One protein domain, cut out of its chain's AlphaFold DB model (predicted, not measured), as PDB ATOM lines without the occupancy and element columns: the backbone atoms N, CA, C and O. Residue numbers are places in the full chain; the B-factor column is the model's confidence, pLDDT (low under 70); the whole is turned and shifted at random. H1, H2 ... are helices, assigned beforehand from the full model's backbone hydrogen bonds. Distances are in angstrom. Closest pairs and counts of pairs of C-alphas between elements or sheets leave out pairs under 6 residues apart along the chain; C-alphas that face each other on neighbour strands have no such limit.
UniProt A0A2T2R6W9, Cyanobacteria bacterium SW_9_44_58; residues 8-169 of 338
ATOM      1  N   ASN A   8     305.126 421.428 376.844       92.88
ATOM      2  CA  ASN A   8     303.913 421.520 376.022       92.88
ATOM      3  C   ASN A   8     303.095 422.789 376.317       92.88
ATOM      4  O   ASN A   8     302.552 423.409 375.405       92.88
ATOM      5  N   VAL A   9     303.001 423.180 377.593       94.56
ATOM      6  CA  VAL A   9     302.303 424.408 377.995       94.56
ATOM      7  C   VAL A   9     303.023 425.623 377.419       94.56
ATOM      8  O   VAL A   9     302.365 426.445 376.787       94.56
ATOM      9  N   LEU A  10     304.355 425.685 377.529       95.94
ATOM     10  CA  LEU A  10     305.143 426.790 376.975       95.94
ATOM     11  C   LEU A  10     304.985 426.928 375.457       95.94
ATOM     12  O   LEU A  10     304.777 428.034 374.969       95.94
ATOM     13  N   LEU A  11     305.013 425.820 374.706       96.12
ATOM     14  CA  LEU A  11     304.800 425.847 373.253       96.12
ATOM     15  C   LEU A  11     303.421 426.390 372.874       96.12
ATOM     16  O   LEU A  11     303.308 427.224 371.978       96.12
ATOM     17  N   LYS A  12     302.367 425.921 373.553       96.38
ATOM     18  CA  LYS A  12     300.998 426.391 373.307       96.38
ATOM     19  C   LYS A  12     300.838 427.863 373.661       96.38
ATOM     20  O   LYS A  12     300.179 428.585 372.925       96.38
ATOM     21  N   GLN A  13     301.445 428.295 374.764       96.44
ATOM     22  CA  GLN A  13     301.437 429.690 375.180       96.44
ATOM     23  C   GLN A  13     302.172 430.570 374.164       96.44
ATOM     24  O   GLN A  13     301.579 431.522 373.666       96.44
ATOM     25  N   ALA A  14     303.393 430.216 373.762       97.12
ATOM     26  CA  ALA A  14     304.128 430.953 372.735       97.12
ATOM     27  C   ALA A  14     303.352 431.046 371.406       97.12
ATOM     28  O   ALA A  14     303.300 432.108 370.792       97.12
ATOM     29  N   ALA A  15     302.682 429.967 370.992       97.25
ATOM     30  CA  ALA A  15     301.840 429.953 369.793       97.25
ATOM     31  C   ALA A  15     300.537 430.769 369.930       97.25
ATOM     32  O   ALA A  15     299.879 431.029 368.926       97.25
ATOM     33  N   SER A  16     300.149 431.144 371.153       97.44
ATOM     34  CA  SER A  16     298.933 431.918 371.439       97.44
ATOM     35  C   SER A  16     299.143 433.435 371.472       97.44
ATOM     36  O   SER A  16     298.161 434.158 371.629       97.44
ATOM     37  N   LEU A  17     300.386 433.907 371.309       98.50
ATOM     38  CA  LEU A  17     300.709 435.336 371.241       98.50
ATOM     39  C   LEU A  17     299.929 436.030 370.113       98.50
ATOM     40  O   LEU A  17     299.851 435.518 368.992       98.50
ATOM     41  N   LEU A  18     299.375 437.206 370.409       98.44
ATOM     42  CA  LEU A  18     298.493 437.976 369.530       98.44
ATOM     43  C   LEU A  18     299.159 439.211 368.909       98.44
ATOM     44  O   LEU A  18     298.885 439.522 367.751       98.44
ATOM     45  N   LEU A  19     300.016 439.898 369.656       98.44
ATOM     46  CA  LEU A  19     300.696 441.138 369.277       98.44
ATOM     47  C   LEU A  19     302.220 440.999 369.307       98.44
ATOM     48  O   LEU A  19     302.890 441.572 368.458       98.44
ATOM     49  N   TYR A  20     302.759 440.261 370.280       98.50
ATOM     50  CA  TYR A  20     304.198 440.192 370.558       98.50
ATOM     51  C   TYR A  20     304.876 438.959 369.937       98.50
ATOM     52  O   TYR A  20     305.850 438.435 370.477       98.50
ATOM     53  N   GLN A  21     304.389 438.444 368.803       97.88
ATOM     54  CA  GLN A  21     305.014 437.274 368.166       97.88
ATOM     55  C   GLN A  21     306.460 437.560 367.726       97.88
ATOM     56  O   GLN A  21     307.310 436.666 367.750       97.88
ATOM     57  N   SER A  22     306.752 438.811 367.362       97.25
ATOM     58  CA  SER A  22     308.080 439.294 366.968       97.25
ATOM     59  C   SER A  22     309.136 439.143 368.063       97.25
ATOM     60  O   SER A  22     310.308 438.950 367.733       97.25
ATOM     61  N   VAL A  23     308.738 439.096 369.342       97.75
ATOM     62  CA  VAL A  23     309.641 438.819 370.477       97.75
ATOM     63  C   VAL A  23     310.371 437.482 370.312       97.75
ATOM     64  O   VAL A  23     311.505 437.331 370.763       97.75
ATOM     65  N   LEU A  24     309.755 436.512 369.633       97.88
ATOM     66  CA  LEU A  24     310.321 435.181 369.406       97.88
ATOM     67  C   LEU A  24     310.735 434.937 367.945       97.88
ATOM     68  O   LEU A  24     311.098 433.815 367.597       97.88
ATOM     69  N   ALA A  25     310.661 435.948 367.076       96.75
ATOM     70  CA  ALA A  25     310.851 435.771 365.635       96.75
ATOM     71  C   ALA A  25     312.322 435.732 365.192       96.75
ATOM     72  O   ALA A  25     312.611 435.249 364.098       96.75
ATOM     73  N   ASP A  26     313.248 436.238 366.012       95.94
ATOM     74  CA  ASP A  26     314.670 436.249 365.669       95.94
ATOM     75  C   ASP A  26     315.387 434.933 366.017       95.94
ATOM     76  O   ASP A  26     314.790 433.992 366.538       95.94
ATOM     77  N   GLU A  27     316.685 434.859 365.711       97.06
ATOM     78  CA  GLU A  27     317.498 433.653 365.891       97.06
ATOM     79  C   GLU A  27     317.430 433.061 367.311       97.06
ATOM     80  O   GLU A  27     317.318 431.843 367.450       97.06
ATOM     81  N   ALA A  28     317.458 433.886 368.363       96.62
ATOM     82  CA  ALA A  28     317.465 433.393 369.742       96.62
ATOM     83  C   ALA A  28     316.080 432.877 370.156       96.62
ATOM     84  O   ALA A  28     315.967 431.794 370.737       96.62
ATOM     85  N   GLY A  29     315.023 433.613 369.797       97.44
ATOM     86  CA  GLY A  29     313.641 433.183 370.006       97.44
ATOM     87  C   GLY A  29     313.303 431.894 369.251       97.44
ATOM     88  O   GLY A  29     312.751 430.958 369.832       97.44
ATOM     89  N   GLN A  30     313.702 431.793 367.981       98.31
ATOM     90  CA  GLN A  30     313.487 430.595 367.167       98.31
ATOM     91  C   GLN A  30     314.303 429.398 367.665       98.31
ATOM     92  O   GLN A  30     313.780 428.285 367.695       98.31
ATOM     93  N   ALA A  31     315.545 429.606 368.115       98.25
ATOM     94  CA  ALA A  31     316.346 428.536 368.709       98.25
ATOM     95  C   ALA A  31     315.711 427.991 370.000       98.25
ATOM     96  O   ALA A  31     315.714 426.779 370.222       98.25
ATOM     97  N   PHE A  32     315.117 428.862 370.823       97.94
ATOM     98  CA  PHE A  32     314.360 428.443 372.004       97.94
ATOM     99  C   PHE A  32     313.112 427.634 371.630       97.94
ATOM    100  O   PHE A  32     312.862 426.568 372.195       97.94
ATOM    101  N   LEU A  33     312.338 428.103 370.646       97.88
ATOM    102  CA  LEU A  33     311.142 427.399 370.185       97.88
ATOM    103  C   LEU A  33     311.467 426.034 369.567       97.88
ATOM    104  O   LEU A  33     310.777 425.064 369.884       97.88
ATOM    105  N   ASP A  34     312.518 425.925 368.749       98.06
ATOM    106  CA  ASP A  34     312.979 424.635 368.212       98.06
ATOM    107  C   ASP A  34     313.359 423.682 369.353       98.06
ATOM    108  O   ASP A  34     312.873 422.554 369.405       98.06
ATOM    109  N   LEU A  35     314.129 424.154 370.339       97.69
ATOM    110  CA  LEU A  35     314.482 423.375 371.525       97.69
ATOM    111  C   LEU A  35     313.246 422.830 372.259       97.69
ATOM    112  O   LEU A  35     313.170 421.625 372.525       97.69
ATOM    113  N   LEU A  36     312.252 423.679 372.534       96.81
ATOM    114  CA  LEU A  36     311.002 423.242 373.156       96.81
ATOM    115  C   LEU A  36     310.256 422.219 372.283       96.81
ATOM    116  O   LEU A  36     309.750 421.222 372.800       96.81
ATOM    117  N   GLN A  37     310.211 422.411 370.961       96.81
ATOM    118  CA  GLN A  37     309.580 421.464 370.035       96.81
ATOM    119  C   GLN A  37     310.271 420.095 370.054       96.81
ATOM    120  O   GLN A  37     309.586 419.070 370.106       96.81
ATOM    121  N   LYS A  38     311.611 420.054 370.057       96.50
ATOM    122  CA  LYS A  38     312.390 418.804 370.134       96.50
ATOM    123  C   LYS A  38     312.157 418.060 371.443       96.50
ATOM    124  O   LYS A  38     311.942 416.846 371.411       96.50
ATOM    125  N   LEU A  39     312.143 418.789 372.560       94.62
ATOM    126  CA  LEU A  39     311.841 418.243 373.883       94.62
ATOM    127  C   LEU A  39     310.410 417.689 373.950       94.62
ATOM    128  O   LEU A  39     310.205 416.568 374.412       94.62
ATOM    129  N   ASN A  40     309.420 418.428 373.439       93.75
ATOM    130  CA  ASN A  40     308.017 418.009 373.457       93.75
ATOM    131  C   ASN A  40     307.746 416.796 372.555       93.75
ATOM    132  O   ASN A  40     306.969 415.917 372.918       93.75
ATOM    133  N   ALA A  41     308.396 416.731 371.390       91.81
ATOM    134  CA  ALA A  41     308.270 415.617 370.455       91.81
ATOM    135  C   ALA A  41     309.047 414.357 370.885       91.81
ATOM    136  O   ALA A  41     309.021 413.369 370.153       91.81
ATOM    137  N   GLN A  42     309.748 414.391 372.027       81.69
ATOM    138  CA  GLN A  42     310.601 413.301 372.517       81.69
ATOM    139  C   GLN A  42     311.571 412.792 371.435       81.69
ATOM    140  O   GLN A  42     311.748 411.588 371.246       81.69
ATOM    141  N   GLN A  43     312.179 413.718 370.679       81.25
ATOM    142  CA  GLN A  43     313.171 413.341 369.669       81.25
ATOM    143  C   GLN A  43     314.408 412.713 370.324       81.25
ATOM    144  O   GLN A  43     314.620 412.805 371.533       81.25
ATOM    145  N   ASN A  44     315.245 412.058 369.512       90.62
ATOM    146  CA  ASN A  44     316.468 411.446 370.021       90.62
ATOM    147  C   ASN A  44     317.371 412.476 370.725       90.62
ATOM    148  O   ASN A  44     317.368 413.666 370.401       90.62
ATOM    149  N   CYS A  45     318.189 411.992 371.660       93.50
ATOM    150  CA  CYS A  45     319.019 412.859 372.490       93.50
ATOM    151  C   CYS A  45     319.945 413.788 371.681       93.50
ATOM    152  O   CYS A  45     320.127 414.953 372.029       93.50
ATOM    153  N   VAL A  46     320.493 413.308 370.559       95.88
ATOM    154  CA  VAL A  46     321.387 414.107 369.707       95.88
ATOM    155  C   VAL A  46     320.671 415.342 369.151       95.88
ATOM    156  O   VAL A  46     321.273 416.413 369.088       95.88
ATOM    157  N   ALA A  47     319.398 415.223 368.766       96.88
ATOM    158  CA  ALA A  47     318.605 416.351 368.286       96.88
ATOM    159  C   ALA A  47     318.367 417.392 369.392       96.88
ATOM    160  O   ALA A  47     318.591 418.579 369.161       96.88
ATOM    161  N   CYS A  48     317.993 416.950 370.596       96.38
ATOM    162  CA  CYS A  48     317.783 417.833 371.748       96.38
ATOM    163  C   CYS A  48     319.071 418.570 372.149       96.38
ATOM    164  O   CYS A  48     319.050 419.783 372.348       96.38
ATOM    165  N   LEU A  49     320.210 417.868 372.193       97.31
ATOM    166  CA  LEU A  49     321.515 418.470 372.488       97.31
ATOM    167  C   LEU A  49     321.937 419.504 371.441       97.31
ATOM    168  O   LEU A  49     322.463 420.557 371.799       97.31
ATOM    169  N   LYS A  50     321.694 419.235 370.151       97.88
ATOM    170  CA  LYS A  50     321.979 420.200 369.080       97.88
ATOM    171  C   LYS A  50     321.129 421.460 369.222       97.88
ATOM    172  O   LYS A  50     321.694 422.551 369.181       97.88
ATOM    173  N   ALA A  51     319.823 421.316 369.446       98.06
ATOM    174  CA  ALA A  51     318.928 422.454 369.652       98.06
ATOM    175  C   ALA A  51     319.339 423.281 370.884       98.06
ATOM    176  O   ALA A  51     319.488 424.497 370.790       98.06
ATOM    177  N   TYR A  52     319.658 422.614 372.000       98.12
ATOM    178  CA  TYR A  52     320.169 423.269 373.206       98.12
ATOM    179  C   TYR A  52     321.469 424.034 372.939       98.12
ATOM    180  O   TYR A  52     321.585 425.201 373.302       98.12
ATOM    181  N   SER A  53     322.432 423.412 372.249       97.62
ATOM    182  CA  SER A  53     323.706 424.059 371.911       97.62
ATOM    183  C   SER A  53     323.532 425.268 370.986       97.62
ATOM    184  O   SER A  53     324.261 426.249 371.122       97.62
ATOM    185  N   SER A  54     322.551 425.221 370.076       98.12
ATOM    186  CA  SER A  54     322.205 426.346 369.208       98.12
ATOM    187  C   SER A  54     321.660 427.504 370.034       98.12
ATOM    188  O   SER A  54     322.176 428.614 369.939       98.12
ATOM    189  N   TRP A  55     320.684 427.240 370.905       97.94
ATOM    190  CA  TRP A  55     320.114 428.259 371.784       97.94
ATOM    191  C   TRP A  55     321.168 428.864 372.724       97.94
ATOM    192  O   TRP A  55     321.345 430.082 372.741       97.94
ATOM    193  N   PHE A  56     321.968 428.031 373.397       97.69
ATOM    194  CA  PHE A  56     323.089 428.482 374.227       97.69
ATOM    195  C   PHE A  56     324.032 429.411 373.450       97.69
ATOM    196  O   PHE A  56     324.377 430.495 373.919       97.69
ATOM    197  N   LYS A  57     324.432 429.013 372.234       97.06
ATOM    198  CA  LYS A  57     325.326 429.806 371.384       97.06
ATOM    199  C   LYS A  57     324.721 431.169 371.044       97.06
ATOM    200  O   LYS A  57     325.445 432.160 371.104       97.06
ATOM    201  N   THR A  58     323.427 431.227 370.720       96.69
ATOM    202  CA  THR A  58     322.754 432.496 370.390       96.69
ATOM    203  C   THR A  58     322.753 433.471 371.569       96.69
ATOM    204  O   THR A  58     323.092 434.639 371.386       96.69
ATOM    205  N   LEU A  59     322.472 433.000 372.790       95.25
ATOM    206  CA  LEU A  59     322.522 433.837 373.996       95.25
ATOM    207  C   LEU A  59     323.954 434.297 374.309       95.25
ATOM    208  O   LEU A  59     324.194 435.479 374.572       95.25
ATOM    209  N   ALA A  60     324.927 433.392 374.186       94.69
ATOM    210  CA  ALA A  60     326.336 433.693 374.420       94.69
ATOM    211  C   ALA A  60     326.896 434.744 373.445       94.69
ATOM    212  O   ALA A  60     327.640 435.637 373.848       94.69
ATOM    213  N   GLN A  61     326.517 434.678 372.165       94.62
ATOM    214  CA  GLN A  61     326.923 435.664 371.157       94.62
ATOM    215  C   GLN A  61     326.360 437.057 371.447       94.62
ATOM    216  O   GLN A  61     327.051 438.051 371.221       94.62
ATOM    217  N   ARG A  62     325.137 437.122 371.982       91.81
ATOM    218  CA  ARG A  62     324.488 438.371 372.395       91.81
ATOM    219  C   ARG A  62     325.004 438.915 373.721       91.81
ATOM    220  O   ARG A  62     324.831 440.097 373.986       91.81
ATOM    221  N   ARG A  63     325.664 438.074 374.528       92.81
ATOM    222  CA  ARG A  63     326.114 438.402 375.891       92.81
ATOM    223  C   ARG A  63     324.948 438.826 376.791       92.81
ATOM    224  O   ARG A  63     325.058 439.796 377.533       92.81
ATOM    225  N   GLN A  64     323.833 438.107 376.689       91.62
ATOM    226  CA  GLN A  64     322.588 438.383 377.409       91.62
ATOM    227  C   GLN A  64     322.030 437.097 378.005       91.62
ATOM    228  O   GLN A  64     322.227 436.022 377.434       91.62
ATOM    229  N   SER A  65     321.336 437.192 379.138       94.19
ATOM    230  CA  SER A  65     320.516 436.080 379.622       94.19
ATOM    231  C   SER A  65     319.258 435.915 378.755       94.19
ATOM    232  O   SER A  65     318.908 436.792 377.962       94.19
ATOM    233  N   TRP A  66     318.553 434.791 378.909       95.56
ATOM    234  CA  TRP A  66     317.237 434.600 378.288       95.56
ATOM    235  C   TRP A  66     316.229 435.669 378.740       95.56
ATOM    236  O   TRP A  66     315.442 436.185 377.947       95.56
ATOM    237  N   GLN A  67     316.295 436.028 380.018       95.44
ATOM    238  CA  GLN A  67     315.460 437.028 380.660       95.44
ATOM    239  C   GLN A  67     315.705 438.426 380.090       95.44
ATOM    240  O   GLN A  67     314.745 439.094 379.710       95.44
ATOM    241  N   ASP A  68     316.971 438.848 379.996       95.12
ATOM    242  CA  ASP A  68     317.338 440.145 379.408       95.12
ATOM    243  C   ASP A  68     316.908 440.209 377.940       95.12
ATOM    244  O   ASP A  68     316.352 441.214 377.507       95.12
ATOM    245  N   TYR A  69     317.102 439.115 377.191       95.75
ATOM    246  CA  TYR A  69     316.661 439.014 375.802       95.75
ATOM    247  C   TYR A  69     315.151 439.265 375.670       95.75
ATOM    248  O   TYR A  69     314.734 440.095 374.864       95.75
ATOM    249  N   LEU A  70     314.315 438.586 376.465       97.06
ATOM    250  CA  LEU A  70     312.863 438.777 376.403       97.06
ATOM    251  C   LEU A  70     312.459 440.204 376.782       97.06
ATOM    252  O   LEU A  70     311.614 440.792 376.111       97.06
ATOM    253  N   VAL A  71     313.061 440.760 377.835       97.12
ATOM    254  CA  VAL A  71     312.771 442.125 378.287       97.12
ATOM    255  C   VAL A  71     313.155 443.146 377.221       97.12
ATOM    256  O   VAL A  71     312.316 443.968 376.862       97.12
ATOM    257  N   GLU A  72     314.358 443.064 376.654       95.94
ATOM    258  CA  GLU A  72     314.793 443.933 375.556       95.94
ATOM    259  C   GLU A  72     313.821 443.856 374.375       95.94
ATOM    260  O   GLU A  72     313.376 444.879 373.850       95.94
ATOM    261  N   LYS A  73     313.452 442.635 373.971       97.56
ATOM    262  CA  LYS A  73     312.542 442.426 372.849       97.56
ATOM    263  C   LYS A  73     311.166 443.007 373.092       97.56
ATOM    264  O   LYS A  73     310.615 443.582 372.165       97.56
ATOM    265  N   ILE A  74     310.635 442.898 374.307       98.31
ATOM    266  CA  ILE A  74     309.362 443.519 374.671       98.31
ATOM    267  C   ILE A  74     309.488 445.037 374.625       98.31
ATOM    268  O   ILE A  74     308.664 445.674 373.992       98.31
ATOM    269  N   LEU A  75     310.511 445.626 375.251       97.50
ATOM    270  CA  LEU A  75     310.654 447.085 375.351       97.50
ATOM    271  C   LEU A  75     310.758 447.783 373.989       97.50
ATOM    272  O   LEU A  75     310.352 448.937 373.859       97.50
ATOM    273  N   TYR A  76     311.257 447.085 372.971       96.94
ATOM    274  CA  TYR A  76     311.422 447.633 371.627       96.94
ATOM    275  C   TYR A  76     310.526 446.987 370.571       96.94
ATOM    276  O   TYR A  76     310.734 447.231 369.381       96.94
ATOM    277  N   ASP A  77     309.540 446.185 370.968       98.25
ATOM    278  CA  ASP A  77     308.684 445.487 370.014       98.25
ATOM    279  C   ASP A  77     307.844 446.477 369.200       98.25
ATOM    280  O   ASP A  77     307.242 447.409 369.739       98.25
ATOM    281  N   GLU A  78     307.786 446.275 367.887       97.38
ATOM    282  CA  GLU A  78     306.962 447.078 366.991       97.38
ATOM    283  C   GLU A  78     305.702 446.299 366.611       97.38
ATOM    284  O   GLU A  78     305.728 445.405 365.768       97.38
ATOM    285  N   ASN A  79     304.585 446.653 367.246       98.12
ATOM    286  CA  ASN A  79     303.292 446.007 367.069       98.12
ATOM    287  C   ASN A  79     302.152 447.042 367.174       98.12
ATOM    288  O   ASN A  79     302.383 448.188 367.576       98.12
ATOM    289  N   PRO A  80     300.896 446.675 366.852       98.00
ATOM    290  CA  PRO A  80     299.782 447.621 366.881       98.00
ATOM    291  C   PRO A  80     299.555 448.317 368.234       98.00
ATOM    292  O   PRO A  80     299.128 449.470 368.249       98.00
ATOM    293  N   PHE A  81     299.838 447.658 369.365       98.50
ATOM    294  CA  PHE A  81     299.741 448.282 370.688       98.50
ATOM    295  C   PHE A  81     300.868 449.293 370.906       98.50
ATOM    296  O   PHE A  81     300.583 450.440 371.257       98.50
ATOM    297  N   SER A  82     302.125 448.899 370.666       98.12
ATOM    298  CA  SER A  82     303.275 449.782 370.885       98.12
ATOM    299  C   SER A  82     303.257 450.997 369.956       98.12
ATOM    300  O   SER A  82     303.603 452.091 370.391       98.12
ATOM    301  N   GLN A  83     302.767 450.861 368.721       97.19
ATOM    302  CA  GLN A  83     302.583 451.975 367.787       97.19
ATOM    303  C   GLN A  83     301.467 452.936 368.224       97.19
ATOM    304  O   GLN A  83     301.692 454.140 368.324       97.19
ATOM    305  N   GLN A  84     300.261 452.434 368.517       97.38
ATOM    306  CA  GLN A  84     299.115 453.310 368.802       97.38
ATOM    307  C   GLN A  84     299.251 454.060 370.129       97.38
ATOM    308  O   GLN A  84     298.861 455.226 370.225       97.38
ATOM    309  N   VAL A  85     299.832 453.421 371.149       97.19
ATOM    310  CA  VAL A  85     299.951 454.025 372.483       97.19
ATOM    311  C   VAL A  85     300.896 455.229 372.514       97.19
ATOM    312  O   VAL A  85     300.819 456.038 373.431       97.19
ATOM    313  N   GLN A  86     301.753 455.392 371.500       95.44
ATOM    314  CA  GLN A  86     302.641 456.551 371.377       95.44
ATOM    315  C   GLN A  86     301.903 457.852 371.047       95.44
ATOM    316  O   GLN A  86     302.375 458.928 371.402       95.44
ATOM    317  N   SER A  87     300.762 457.770 370.361       91.94
ATOM    318  CA  SER A  87     300.001 458.947 369.909       91.94
ATOM    319  C   SER A  87     298.678 459.128 370.645       91.94
ATOM    320  O   SER A  87     298.079 460.200 370.586       91.94
ATOM    321  N   VAL A  88     298.205 458.085 371.326       93.88
ATOM    322  CA  VAL A  88     296.892 458.036 371.968       93.88
ATOM    323  C   VAL A  88     297.056 457.563 373.412       93.88
ATOM    324  O   VAL A  88     297.856 456.674 373.698       93.88
ATOM    325  N   SER A  89     296.301 458.155 374.344       95.25
ATOM    326  CA  SER A  89     296.325 457.713 375.742       95.25
ATOM    327  C   SER A  89     295.828 456.272 375.869       95.25
ATOM    328  O   SER A  89     294.945 455.841 375.128       95.25
ATOM    329  N   LEU A  90     296.361 455.534 376.848       96.75
ATOM    330  CA  LEU A  90     296.000 454.132 377.078       96.75
ATOM    331  C   LEU A  90     294.481 453.929 377.233       96.75
ATOM    332  O   LEU A  90     293.937 452.976 376.683       96.75
ATOM    333  N   ASP A  91     293.800 454.853 377.917       96.50
ATOM    334  CA  ASP A  91     292.349 454.803 378.157       96.50
ATOM    335  C   ASP A  91     291.508 454.992 376.887       96.50
ATOM    336  O   ASP A  91     290.335 454.622 376.853       96.50
ATOM    337  N   SER A  92     292.098 455.571 375.839       97.38
ATOM    338  CA  SER A  92     291.429 455.809 374.557       97.38
ATOM    339  C   SER A  92     291.656 454.673 373.554       97.38
ATOM    340  O   SER A  92     291.044 454.670 372.485       97.38
ATOM    341  N   LEU A  93     292.534 453.711 373.865       97.69
ATOM    342  CA  LEU A  93     292.765 452.554 373.005       97.69
ATOM    343  C   LEU A  93     291.595 451.559 373.080       97.69
ATOM    344  O   LEU A  93     290.949 451.424 374.123       97.69
ATOM    345  N   PRO A  94     291.341 450.787 372.007       98.12
ATOM    346  CA  PRO A  94     290.365 449.708 372.052       98.12
ATOM    347  C   PRO A  94     290.683 448.721 373.181       98.12
ATOM    348  O   PRO A  94     291.790 448.186 373.260       98.12
ATOM    349  N   SER A  95     289.694 448.404 374.021       97.62
ATOM    350  CA  SER A  95     289.880 447.490 375.160       97.62
ATOM    351  C   SER A  95     290.392 446.110 374.736       97.62
ATOM    352  O   SER A  95     291.182 445.499 375.452       97.62
ATOM    353  N   ALA A  96     290.006 445.637 373.547       98.31
ATOM    354  CA  ALA A  96     290.515 444.400 372.961       98.31
ATOM    355  C   ALA A  96     292.035 444.437 372.722       98.31
ATOM    356  O   ALA A  96     292.710 443.453 373.009       98.31
ATOM    357  N   LEU A  97     292.580 445.571 372.264       98.50
ATOM    358  CA  LEU A  97     294.017 445.743 372.033       98.50
ATOM    359  C   LEU A  97     294.791 445.730 373.356       98.50
ATOM    360  O   LEU A  97     295.794 445.033 373.487       98.50
ATOM    361  N   VAL A  98     294.281 446.442 374.365       98.56
ATOM    362  CA  VAL A  98     294.873 446.464 375.711       98.56
ATOM    363  C   VAL A  98     294.817 445.076 376.358       98.56
ATOM    364  O   VAL A  98     295.797 444.630 376.952       98.56
ATOM    365  N   ASN A  99     293.699 444.360 376.223       98.56
ATOM    366  CA  ASN A  99     293.553 443.003 376.752       98.56
ATOM    367  C   ASN A  99     294.462 441.996 376.033       98.56
ATOM    368  O   ASN A  99     295.008 441.114 376.694       98.56
ATOM    369  N   ALA A 100     294.667 442.140 374.720       98.69
ATOM    370  CA  ALA A 100     295.622 441.327 373.972       98.69
ATOM    371  C   ALA A 100     297.061 441.565 374.459       98.69
ATOM    372  O   ALA A 100     297.768 440.603 374.742       98.69
ATOM    373  N   ALA A 101     297.462 442.824 374.672       98.69
ATOM    374  CA  ALA A 101     298.773 443.141 375.242       98.69
ATOM    375  C   ALA A 101     298.954 442.536 376.647       98.69
ATOM    376  O   ALA A 101     299.993 441.950 376.931       98.69
ATOM    377  N   LYS A 102     297.933 442.612 377.512       98.69
ATOM    378  CA  LYS A 102     297.957 441.973 378.842       98.69
ATOM    379  C   LYS A 102     298.141 440.459 378.757       98.69
ATOM    380  O   LYS A 102     298.975 439.914 379.474       98.69
ATOM    381  N   ALA A 103     297.360 439.797 377.904       98.50
ATOM    382  CA  ALA A 103     297.407 438.347 377.737       98.50
ATOM    383  C   ALA A 103     298.780 437.883 377.227       98.50
ATOM    384  O   ALA A 103     299.365 436.959 377.794       98.50
ATOM    385  N   ASP A 104     299.321 438.569 376.221       98.75
ATOM    386  CA  ASP A 104     300.650 438.290 375.680       98.75
ATOM    387  C   ASP A 104     301.746 438.492 376.724       98.75
ATOM    388  O   ASP A 104     302.621 437.645 376.868       98.75
ATOM    389  N   LEU A 105     301.685 439.569 377.509       98.69
ATOM    390  CA  LEU A 105     302.654 439.806 378.577       98.69
ATOM    391  C   LEU A 105     302.606 438.718 379.657       98.69
ATOM    392  O   LEU A 105     303.661 438.286 380.114       98.69
ATOM    393  N   SER A 106     301.428 438.207 380.029       98.25
ATOM    394  CA  SER A 106     301.331 437.048 380.934       98.25
ATOM    395  C   SER A 106     301.963 435.781 380.343       98.25
ATOM    396  O   SER A 106     302.618 435.011 381.052       98.25
ATOM    397  N   VAL A 107     301.788 435.556 379.037       98.12
ATOM    398  CA  VAL A 107     302.434 434.454 378.312       98.12
ATOM    399  C   VAL A 107     303.953 434.617 378.320       98.12
ATOM    400  O   VAL A 107     304.667 433.693 378.711       98.12
ATOM    401  N   LEU A 108     304.453 435.793 377.942       98.38
ATOM    402  CA  LEU A 108     305.885 436.081 377.899       98.38
ATOM    403  C   LEU A 108     306.516 436.006 379.290       98.38
ATOM    404  O   LEU A 108     307.621 435.493 379.415       98.38
ATOM    405  N   GLN A 109     305.798 436.400 380.343       97.75
ATOM    406  CA  GLN A 109     306.253 436.225 381.722       97.75
ATOM    407  C   GLN A 109     306.392 434.740 382.091       97.75
ATOM    408  O   GLN A 109     307.301 434.344 382.819       97.75
ATOM    409  N   THR A 110     305.511 433.885 381.568       96.81
ATOM    410  CA  THR A 110     305.616 432.436 381.781       96.81
ATOM    411  C   THR A 110     306.863 431.862 381.098       96.81
ATOM    412  O   THR A 110     307.545 431.022 381.686       96.81
ATOM    413  N   LEU A 111     307.204 432.352 379.899       96.75
ATOM    414  CA  LEU A 111     308.448 432.003 379.200       96.75
ATOM    415  C   LEU A 111     309.686 432.578 379.905       96.75
ATOM    416  O   LEU A 111     310.707 431.904 379.981       96.75
ATOM    417  N   TYR A 112     309.590 433.788 380.455       95.94
ATOM    418  CA  TYR A 112     310.637 434.442 381.245       95.94
ATOM    419  C   TYR A 112     311.002 433.645 382.504       95.94
ATOM    420  O   TYR A 112     312.176 433.493 382.830       95.94
ATOM    421  N   ASN A 113     310.001 433.075 383.179       94.44
ATOM    422  CA  ASN A 113     310.191 432.224 384.358       94.44
ATOM    423  C   ASN A 113     310.773 430.831 384.026       94.44
ATOM    424  O   ASN A 113     311.016 430.030 384.931       94.44
ATOM    425  N   CYS A 114     310.961 430.509 382.744       93.69
ATOM    426  CA  CYS A 114     311.688 429.327 382.298       93.69
ATOM    427  C   CYS A 114     313.157 429.705 382.073       93.69
ATOM    428  O   CYS A 114     313.561 430.070 380.972       93.69
ATOM    429  N   ASP A 115     313.941 429.664 383.147       90.38
ATOM    430  CA  ASP A 115     315.363 430.004 383.113       90.38
ATOM    431  C   ASP A 115     316.236 428.919 382.449       90.38
ATOM    432  O   ASP A 115     315.825 427.777 382.208       90.38
ATOM    433  N   SER A 116     317.484 429.291 382.145       93.75
ATOM    434  CA  SER A 116     318.476 428.404 381.528       93.75
ATOM    435  C   SER A 116     318.761 427.145 382.357       93.75
ATOM    436  O   SER A 116     319.057 426.096 381.776       93.75
ATOM    437  N   GLU A 117     318.670 427.221 383.689       93.94
ATOM    438  CA  GLU A 117     318.855 426.075 384.588       93.94
ATOM    439  C   GLU A 117     317.727 425.050 384.422       93.94
ATOM    440  O   GLU A 117     317.978 423.858 384.224       93.94
ATOM    441  N   THR A 118     316.477 425.515 384.412       94.31
ATOM    442  CA  THR A 118     315.290 424.683 384.188       94.31
ATOM    443  C   THR A 118     315.392 423.947 382.856       94.31
ATOM    444  O   THR A 118     315.208 422.727 382.788       94.31
ATOM    445  N   VAL A 119     315.741 424.672 381.790       95.50
ATOM    446  CA  VAL A 119     315.909 424.101 380.446       95.50
ATOM    447  C   VAL A 119     317.055 423.083 380.416       95.50
ATOM    448  O   VAL A 119     316.934 422.023 379.795       95.50
ATOM    449  N   SER A 120     318.153 423.363 381.120       96.69
ATOM    450  CA  SER A 120     319.275 422.434 381.253       96.69
ATOM    451  C   SER A 120     318.860 421.118 381.930       96.69
ATOM    452  O   SER A 120     319.146 420.030 381.417       96.69
ATOM    453  N   HIS A 121     318.095 421.184 383.020       95.81
ATOM    454  CA  HIS A 121     317.566 419.994 383.691       95.81
ATOM    455  C   HIS A 121     316.582 419.194 382.826       95.81
ATOM    456  O   HIS A 121     316.561 417.957 382.887       95.81
ATOM    457  N   TRP A 122     315.794 419.856 381.972       95.19
ATOM    458  CA  TRP A 122     314.969 419.153 380.984       95.19
ATOM    459  C   TRP A 122     315.814 418.373 379.988       95.19
ATOM    460  O   TRP A 122     315.499 417.217 379.704       95.19
ATOM    461  N   ILE A 123     316.916 418.954 379.511       96.88
ATOM    462  CA  ILE A 123     317.850 418.257 378.625       96.88
ATOM    463  C   ILE A 123     318.505 417.083 379.338       96.88
ATOM    464  O   ILE A 123     318.532 415.988 378.778       96.88
ATOM    465  N   GLN A 124     318.956 417.263 380.581       96.75
ATOM    466  CA  GLN A 124     319.495 416.173 381.393       96.75
ATOM    467  C   GLN A 124     318.529 414.987 381.450       96.75
ATOM    468  O   GLN A 124     318.923 413.850 381.188       96.75
ATOM    469  N   THR A 125     317.262 415.269 381.753       94.62
ATOM    470  CA  THR A 125     316.214 414.257 381.906       94.62
ATOM    471  C   THR A 125     315.890 413.582 380.573       94.62
ATOM    472  O   THR A 125     315.879 412.356 380.492       94.62
ATOM    473  N   ALA A 126     315.678 414.363 379.510       93.81
ATOM    474  CA  ALA A 126     315.320 413.852 378.186       93.81
ATOM    475  C   ALA A 126     316.435 412.999 377.555       93.81
ATOM    476  O   ALA A 126     316.155 412.038 376.841       93.81
ATOM    477  N   CYS A 127     317.696 413.335 377.831       94.88
ATOM    478  CA  CYS A 127     318.869 412.641 377.305       94.88
ATOM    479  C   CYS A 127     319.481 411.602 378.251       94.88
ATOM    480  O   CYS A 127     320.428 410.930 377.847       94.88
ATOM    481  N   GLN A 128     318.989 411.483 379.488       95.06
ATOM    482  CA  GLN A 128     319.575 410.635 380.535       95.06
ATOM    483  C   GLN A 128     321.068 410.941 380.779       95.06
ATOM    484  O   GLN A 128     321.899 410.041 380.901       95.06
ATOM    485  N   LEU A 129     321.425 412.230 380.820       95.38
ATOM    486  CA  LEU A 129     322.807 412.668 381.045       95.38
ATOM    487  C   LEU A 129     323.198 412.529 382.526       95.38
ATOM    488  O   LEU A 129     322.360 412.768 383.402       95.38
ATOM    489  N   PRO A 130     324.475 412.227 382.834       96.06
ATOM    490  CA  PRO A 130     324.939 412.103 384.218       96.06
ATOM    491  C   PRO A 130     324.820 413.421 384.998       96.06
ATOM    492  O   PRO A 130     324.513 413.414 386.187       96.06
ATOM    493  N   HIS A 131     325.014 414.552 384.317       95.25
ATOM    494  CA  HIS A 131     324.924 415.900 384.872       95.25
ATOM    495  C   HIS A 131     324.178 416.816 383.893       95.25
ATOM    496  O   HIS A 131     324.206 416.550 382.684       95.25
ATOM    497  N   PRO A 132     323.511 417.878 384.383       96.31
ATOM    498  CA  PRO A 132     322.912 418.875 383.508       96.31
ATOM    499  C   PRO A 132     323.994 419.568 382.666       96.31
ATOM    500  O   PRO A 132     325.098 419.804 383.168       96.31
ATOM    501  N   PRO A 133     323.730 419.870 381.382       96.81
ATOM    502  CA  PRO A 133     324.639 420.685 380.591       96.81
ATOM    503  C   PRO A 133     324.794 422.090 381.193       96.81
ATOM    504  O   PRO A 133     323.974 422.554 381.983       96.81
ATOM    505  N   VAL A 134     325.866 422.786 380.822       96.44
ATOM    506  CA  VAL A 134     326.138 424.131 381.345       96.44
ATOM    507  C   VAL A 134     325.048 425.096 380.883       96.44
ATOM    508  O   VAL A 134     324.918 425.337 379.685       96.44
ATOM    509  N   ALA A 135     324.302 425.656 381.836       95.44
ATOM    510  CA  ALA A 135     323.351 426.729 381.593       95.44
ATOM    511  C   ALA A 135     324.093 428.031 381.267       95.44
ATOM    512  O   ALA A 135     325.131 428.335 381.854       95.44
ATOM    513  N   TRP A 136     323.574 428.799 380.308       93.69
ATOM    514  CA  TRP A 136     324.080 430.145 380.074       93.69
ATOM    515  C   TRP A 136     323.497 431.087 381.124       93.69
ATOM    516  O   TRP A 136     322.284 431.318 381.154       93.69
ATOM    517  N   GLU A 137     324.378 431.641 381.943       84.06
ATOM    518  CA  GLU A 137     324.077 432.695 382.900       84.06
ATOM    519  C   GLU A 137     324.875 433.937 382.519       84.06
ATOM    520  O   GLU A 137     326.077 433.866 382.252       84.06
ATOM    521  N   ASN A 138     324.201 435.084 382.494       74.88
ATOM    522  CA  ASN A 138     324.868 436.369 382.394       74.88
ATOM    523  C   ASN A 138     324.800 437.045 383.759       74.88
ATOM    524  O   ASN A 138     323.716 437.230 384.302       74.88
ATOM    525  N   SER A 139     325.950 437.426 384.309       65.19
ATOM    526  CA  SER A 139     326.030 438.052 385.634       65.19
ATOM    527  C   SER A 139     325.542 439.503 385.658       65.19
ATOM    528  O   SER A 139     325.460 440.101 386.726       65.19
ATOM    529  N   PHE A 140     325.268 440.088 384.491       65.75
ATOM    530  CA  PHE A 140     324.787 441.455 384.349       65.75
ATOM    531  C   PHE A 140     323.348 441.430 383.849       65.75
ATOM    532  O   PHE A 140     323.115 441.266 382.653       65.75
ATOM    533  N   GLN A 141     322.411 441.587 384.778       68.38
ATOM    534  CA  GLN A 141     321.016 441.859 384.462       68.38
ATOM    535  C   GLN A 141     320.864 443.357 384.191       68.38
ATOM    536  O   GLN A 141     321.420 444.176 384.927       68.38
ATOM    537  N   GLN A 142     320.160 443.721 383.123       77.44
ATOM    538  CA  GLN A 142     319.831 445.127 382.892       77.44
ATOM    539  C   GLN A 142     318.694 445.547 383.824       77.44
ATOM    540  O   GLN A 142     317.740 444.800 384.010       77.44
ATOM    541  N   ASP A 143     318.759 446.748 384.396       84.88
ATOM    542  CA  ASP A 143     317.662 447.259 385.219       84.88
ATOM    543  C   ASP A 143     316.423 447.526 384.345       84.88
ATOM    544  O   ASP A 143     316.479 448.260 383.355       84.88
ATOM    545  N   SER A 144     315.281 446.940 384.711       93.25
ATOM    546  CA  SER A 144     313.998 447.176 384.043       93.25
ATOM    547  C   SER A 144     312.833 446.858 384.971       93.25
ATOM    548  O   SER A 144     312.836 445.842 385.664       93.25
ATOM    549  N   PHE A 145     311.770 447.662 384.890       95.25
ATOM    550  CA  PHE A 145     310.528 447.443 385.639       95.25
ATOM    551  C   PHE A 145     309.882 446.073 385.357       95.25
ATOM    552  O   PHE A 145     309.086 445.588 386.161       95.25
ATOM    553  N   LEU A 146     310.211 445.438 384.223       96.19
ATOM    554  CA  LEU A 146     309.764 444.081 383.907       96.19
ATOM    555  C   LEU A 146     310.467 443.026 384.768       96.19
ATOM    556  O   LEU A 146     309.811 442.082 385.207       96.19
ATOM    557  N   HIS A 147     311.759 443.189 385.065       94.44
ATOM    558  CA  HIS A 147     312.488 442.259 385.931       94.44
ATOM    559  C   HIS A 147     311.981 442.298 387.375       94.44
ATOM    560  O   HIS A 147     311.893 441.257 388.026       94.44
ATOM    561  N   ASP A 148     311.578 443.480 387.841       92.56
ATOM    562  CA  ASP A 148     311.086 443.693 389.205       92.56
ATOM    563  C   ASP A 148     309.616 443.280 389.395       92.56
ATOM    564  O   ASP A 148     309.124 443.155 390.523       92.56
ATOM    565  N   SER A 149     308.882 443.077 388.296       94.81
ATOM    566  CA  SER A 149     307.446 442.825 388.338       94.81
ATOM    567  C   SER A 149     307.099 441.348 388.502       94.81
ATOM    568  O   SER A 149     307.539 440.474 387.755       94.81
ATOM    569  N   LYS A 150     306.190 441.076 389.445       94.44
ATOM    570  CA  LYS A 150     305.594 439.747 389.658       94.44
ATOM    571  C   LYS A 150     304.402 439.461 388.748       94.44
ATOM    572  O   LYS A 150     304.017 438.303 388.634       94.44
ATOM    573  N   ASP A 151     303.842 440.467 388.084       97.06
ATOM    574  CA  ASP A 151     302.704 440.316 387.174       97.06
ATOM    575  C   ASP A 151     302.842 441.280 385.996       97.06
ATOM    576  O   ASP A 151     302.564 442.480 386.110       97.06
ATOM    577  N   TRP A 152     303.249 440.752 384.844       98.06
ATOM    578  CA  TRP A 152     303.450 441.577 383.656       98.06
ATOM    579  C   TRP A 152     302.139 442.080 383.033       98.06
ATOM    580  O   TRP A 152     302.144 443.070 382.305       98.06
ATOM    581  N   SER A 153     300.986 441.484 383.353       97.69
ATOM    582  CA  SER A 153     299.699 442.022 382.892       97.69
ATOM    583  C   SER A 153     299.345 443.345 383.583       97.69
ATOM    584  O   SER A 153     298.647 444.191 383.014       97.69
ATOM    585  N   SER A 154     299.865 443.555 384.797       97.44
ATOM    586  CA  SER A 154     299.627 444.761 385.591       97.44
ATOM    587  C   SER A 154     300.481 445.958 385.158       97.44
ATOM    588  O   SER A 154     300.081 447.100 385.379       97.44
ATOM    589  N   VAL A 155     301.615 445.723 384.484       97.69
ATOM    590  CA  VAL A 155     302.575 446.779 384.100       97.69
ATOM    591  C   VAL A 155     302.311 447.387 382.723       97.69
ATOM    592  O   VAL A 155     303.078 448.229 382.263       97.69
ATOM    593  N   VAL A 156     301.206 447.028 382.065       98.25
ATOM    594  CA  VAL A 156     300.802 447.624 380.777       98.25
ATOM    595  C   VAL A 156     300.803 449.161 380.788       98.25
ATOM    596  O   VAL A 156     301.280 449.734 379.810       98.25
ATOM    597  N   PRO A 157     300.368 449.865 381.855       98.19
ATOM    598  CA  PRO A 157     300.494 451.324 381.922       98.19
ATOM    599  C   PRO A 157     301.943 451.832 381.917       98.19
ATOM    600  O   PRO A 157     302.240 452.831 381.266       98.19
ATOM    601  N   GLN A 158     302.857 451.138 382.599       97.94
ATOM    602  CA  GLN A 158     304.283 451.490 382.623       97.94
ATOM    603  C   GLN A 158     304.931 451.224 381.260       97.94
ATOM    604  O   GLN A 158     305.701 452.045 380.767       97.94
ATOM    605  N   LEU A 159     304.561 450.117 380.610       98.19
ATOM    606  CA  LEU A 159     305.017 449.787 379.262       98.19
ATOM    607  C   LEU A 159     304.479 450.776 378.213       98.19
ATOM    608  O   LEU A 159     305.219 451.214 377.339       98.19
ATOM    609  N   ALA A 160     303.218 451.196 378.333       98.00
ATOM    610  CA  ALA A 160     302.641 452.263 377.518       98.00
ATOM    611  C   ALA A 160     303.442 453.569 377.644       98.00
ATOM    612  O   ALA A 160     303.817 454.165 376.635       98.00
ATOM    613  N   GLN A 161     303.760 453.978 378.877       95.75
ATOM    614  CA  GLN A 161     304.587 455.156 379.137       95.75
ATOM    615  C   GLN A 161     306.009 454.995 378.573       95.75
ATOM    616  O   GLN A 161     306.572 455.954 378.044       95.75
ATOM    617  N   HIS A 162     306.583 453.790 378.653       95.69
ATOM    618  CA  HIS A 162     307.873 453.484 378.042       95.69
ATOM    619  C   HIS A 162     307.839 453.729 376.530       95.69
ATOM    620  O   HIS A 162     308.683 454.473 376.032       95.69
ATOM    621  N   TYR A 163     306.852 453.184 375.810       97.06
ATOM    622  CA  TYR A 163     306.725 453.411 374.368       97.06
ATOM    623  C   TYR A 163     306.458 454.875 374.028       97.06
ATOM    624  O   TYR A 163     307.046 455.391 373.089       97.06
ATOM    625  N   GLN A 164     305.633 455.583 374.800       93.56
ATOM    626  CA  GLN A 164     305.388 457.017 374.589       93.56
ATOM    627  C   GLN A 164     306.666 457.852 374.694       93.56
ATOM    628  O   GLN A 164     306.865 458.783 373.918       93.56
ATOM    629  N   ARG A 165     307.539 457.517 375.649       90.81
ATOM    630  CA  ARG A 165     308.779 458.256 375.898       90.81
ATOM    631  C   ARG A 165     309.901 457.869 374.937       90.81
ATOM    632  O   ARG A 165     310.627 458.734 374.455       90.81
ATOM    633  N   ASN A 166     310.067 456.573 374.692       92.00
ATOM    634  CA  ASN A 166     311.223 456.035 373.978       92.00
ATOM    635  C   ASN A 166     310.902 455.652 372.531       92.00
ATOM    636  O   ASN A 166     311.810 455.545 371.720       92.00
ATOM    637  N   GLY A 167     309.638 455.498 372.163       94.44
ATOM    638  CA  GLY A 167     309.241 454.900 370.894       94.44
ATOM    639  C   GLY A 167     309.324 453.375 370.904       94.44
ATOM    640  O   GLY A 167     309.587 452.754 371.930       94.44
ATOM    641  N   CYS A 168     309.088 452.775 369.740       96.25
ATOM    642  CA  CYS A 168     309.187 451.335 369.508       96.25
ATOM    643  C   CYS A 168     310.076 451.035 368.292       96.25
ATOM    644  O   CYS A 168     310.497 451.954 367.580       96.25
ATOM    645  N   GLY A 169     310.374 449.757 368.049       96.06
ATOM    646  CA  GLY A 169     311.194 449.330 366.918       96.06
ATOM    647  C   GLY A 169     312.550 450.035 366.899       96.06
ATOM    648  O   GLY A 169     313.187 450.236 367.938       96.06
TER     649      GLY A 169
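Overview. This is residues 8 to 169 of the 338 residues of a protein of Cyanobacteria bacterium SW_9_44_58 (UniProt A0A2T2R6W9). You are looking at an elongated body of helices with two ends: at one end H3, H4 and H8 stand as a small up-and-down bundle, and at the other H6 and H10 pack on the first part of H7. H2, H5 and the last residues of H7 lie between the two ends, H1 packs on H3 and H7, and a long stretch with no named element, residues 128 to 144, leads from H8 back to the short H9 on H5. The printed part has 162 residues with ten named helices, H1 to H10 in chain order, and no named strand; the class is all helix. It is compact, with a radius of gyration of the C-alphas of 16.7 A, and spans 55 by 31 by 25 A.

Arrangement. Start at H1, residues 8 to 15. It touches H3, residues 27 to 40, at a shallow tilt of 34.9 degrees, only just short of steep, opposite ways; the closest C-alphas, of Asn 8 and Asn 40, are 6.0 A apart. H1 also touches residues 107 to 111 alone of H7, residues 95 to 112, with C-alphas of Gln 13 and Val 107 closest at 5.8 A. Next look at H2, residues 21 to 24, which only just touches H5, residues 66 to 75, with 3 pairs of C-alphas within 8 A, Val 23 and Lys 73 closest at 5.2 A. H3 and H4, residues 45 to 62, form a helical hairpin: they touch at a shallow tilt of 22 degrees, opposite ways, the C-alphas of Ala 31 and Trp 55 closest at 4.9 A. With H8, residues 116 to 127, they make a bundle, helices side by side, up and down, each running against the one before it. H8 touches H4 at a shallow tilt of 18 degrees, C-alphas of Cys 45 and Cys 127 closest at 4.8 A, but only just touches H3, with 3 pairs within 8 A, Leu 39 and Ala 126 closest at 7.1 A. H5 touches residues 108 to 112 alone of H7 at a shallow tilt of 17 degrees, opposite ways, C-alphas of Gln 67 and Tyr 112 closest at 5.5 A. H6, residues 80 to 84, touches H7, C-alphas of Phe 81 and Leu 97 closest at 6.4 A. H9, residues 145 to 148, only just touches H5, with 3 pairs within 8 A, C-alphas of Val 71 and Leu 146 closest at 6.7 A. H10, residues 156 to 166, only just touches H7, with 3 pairs within 8 A, about perpendicular at 87 degrees, C-alphas of Lys 102 and Val 156 closest at 6.6 A. H4 and H10 are apart. In H1, H3 to H8 and H10 every O i to N i+4 pair is within hydrogen-bond range; H2 and H9 are too short for such a pair.

Along the chain. Find C-alpha 8 at (303.913, 421.520, 376.022), where H1 begins; the helix runs 10.7 A to C-alpha 15. After H2, H3 covers 19.8 A and H4 26.1 A, ending at C-alpha 62, (324.488, 438.371, 372.395). H5 spans 14.4 A, and the five-residue H6 follows. H7 runs 25.3 A and H8 16.3 A; past H9, H10 covers 15.0 A to C-alpha 166 at (311.223, 456.035, 373.978).

Size, cuts and confidence. The two C-alphas farthest apart, of Ser 92 and Pro 130, are 55.9 A apart. The printed part has no cut. The link from H8 to H9, 17 residues, is long. Mean pLDDT of the printed part is 95.2, and residues 139 to 141 are under 70.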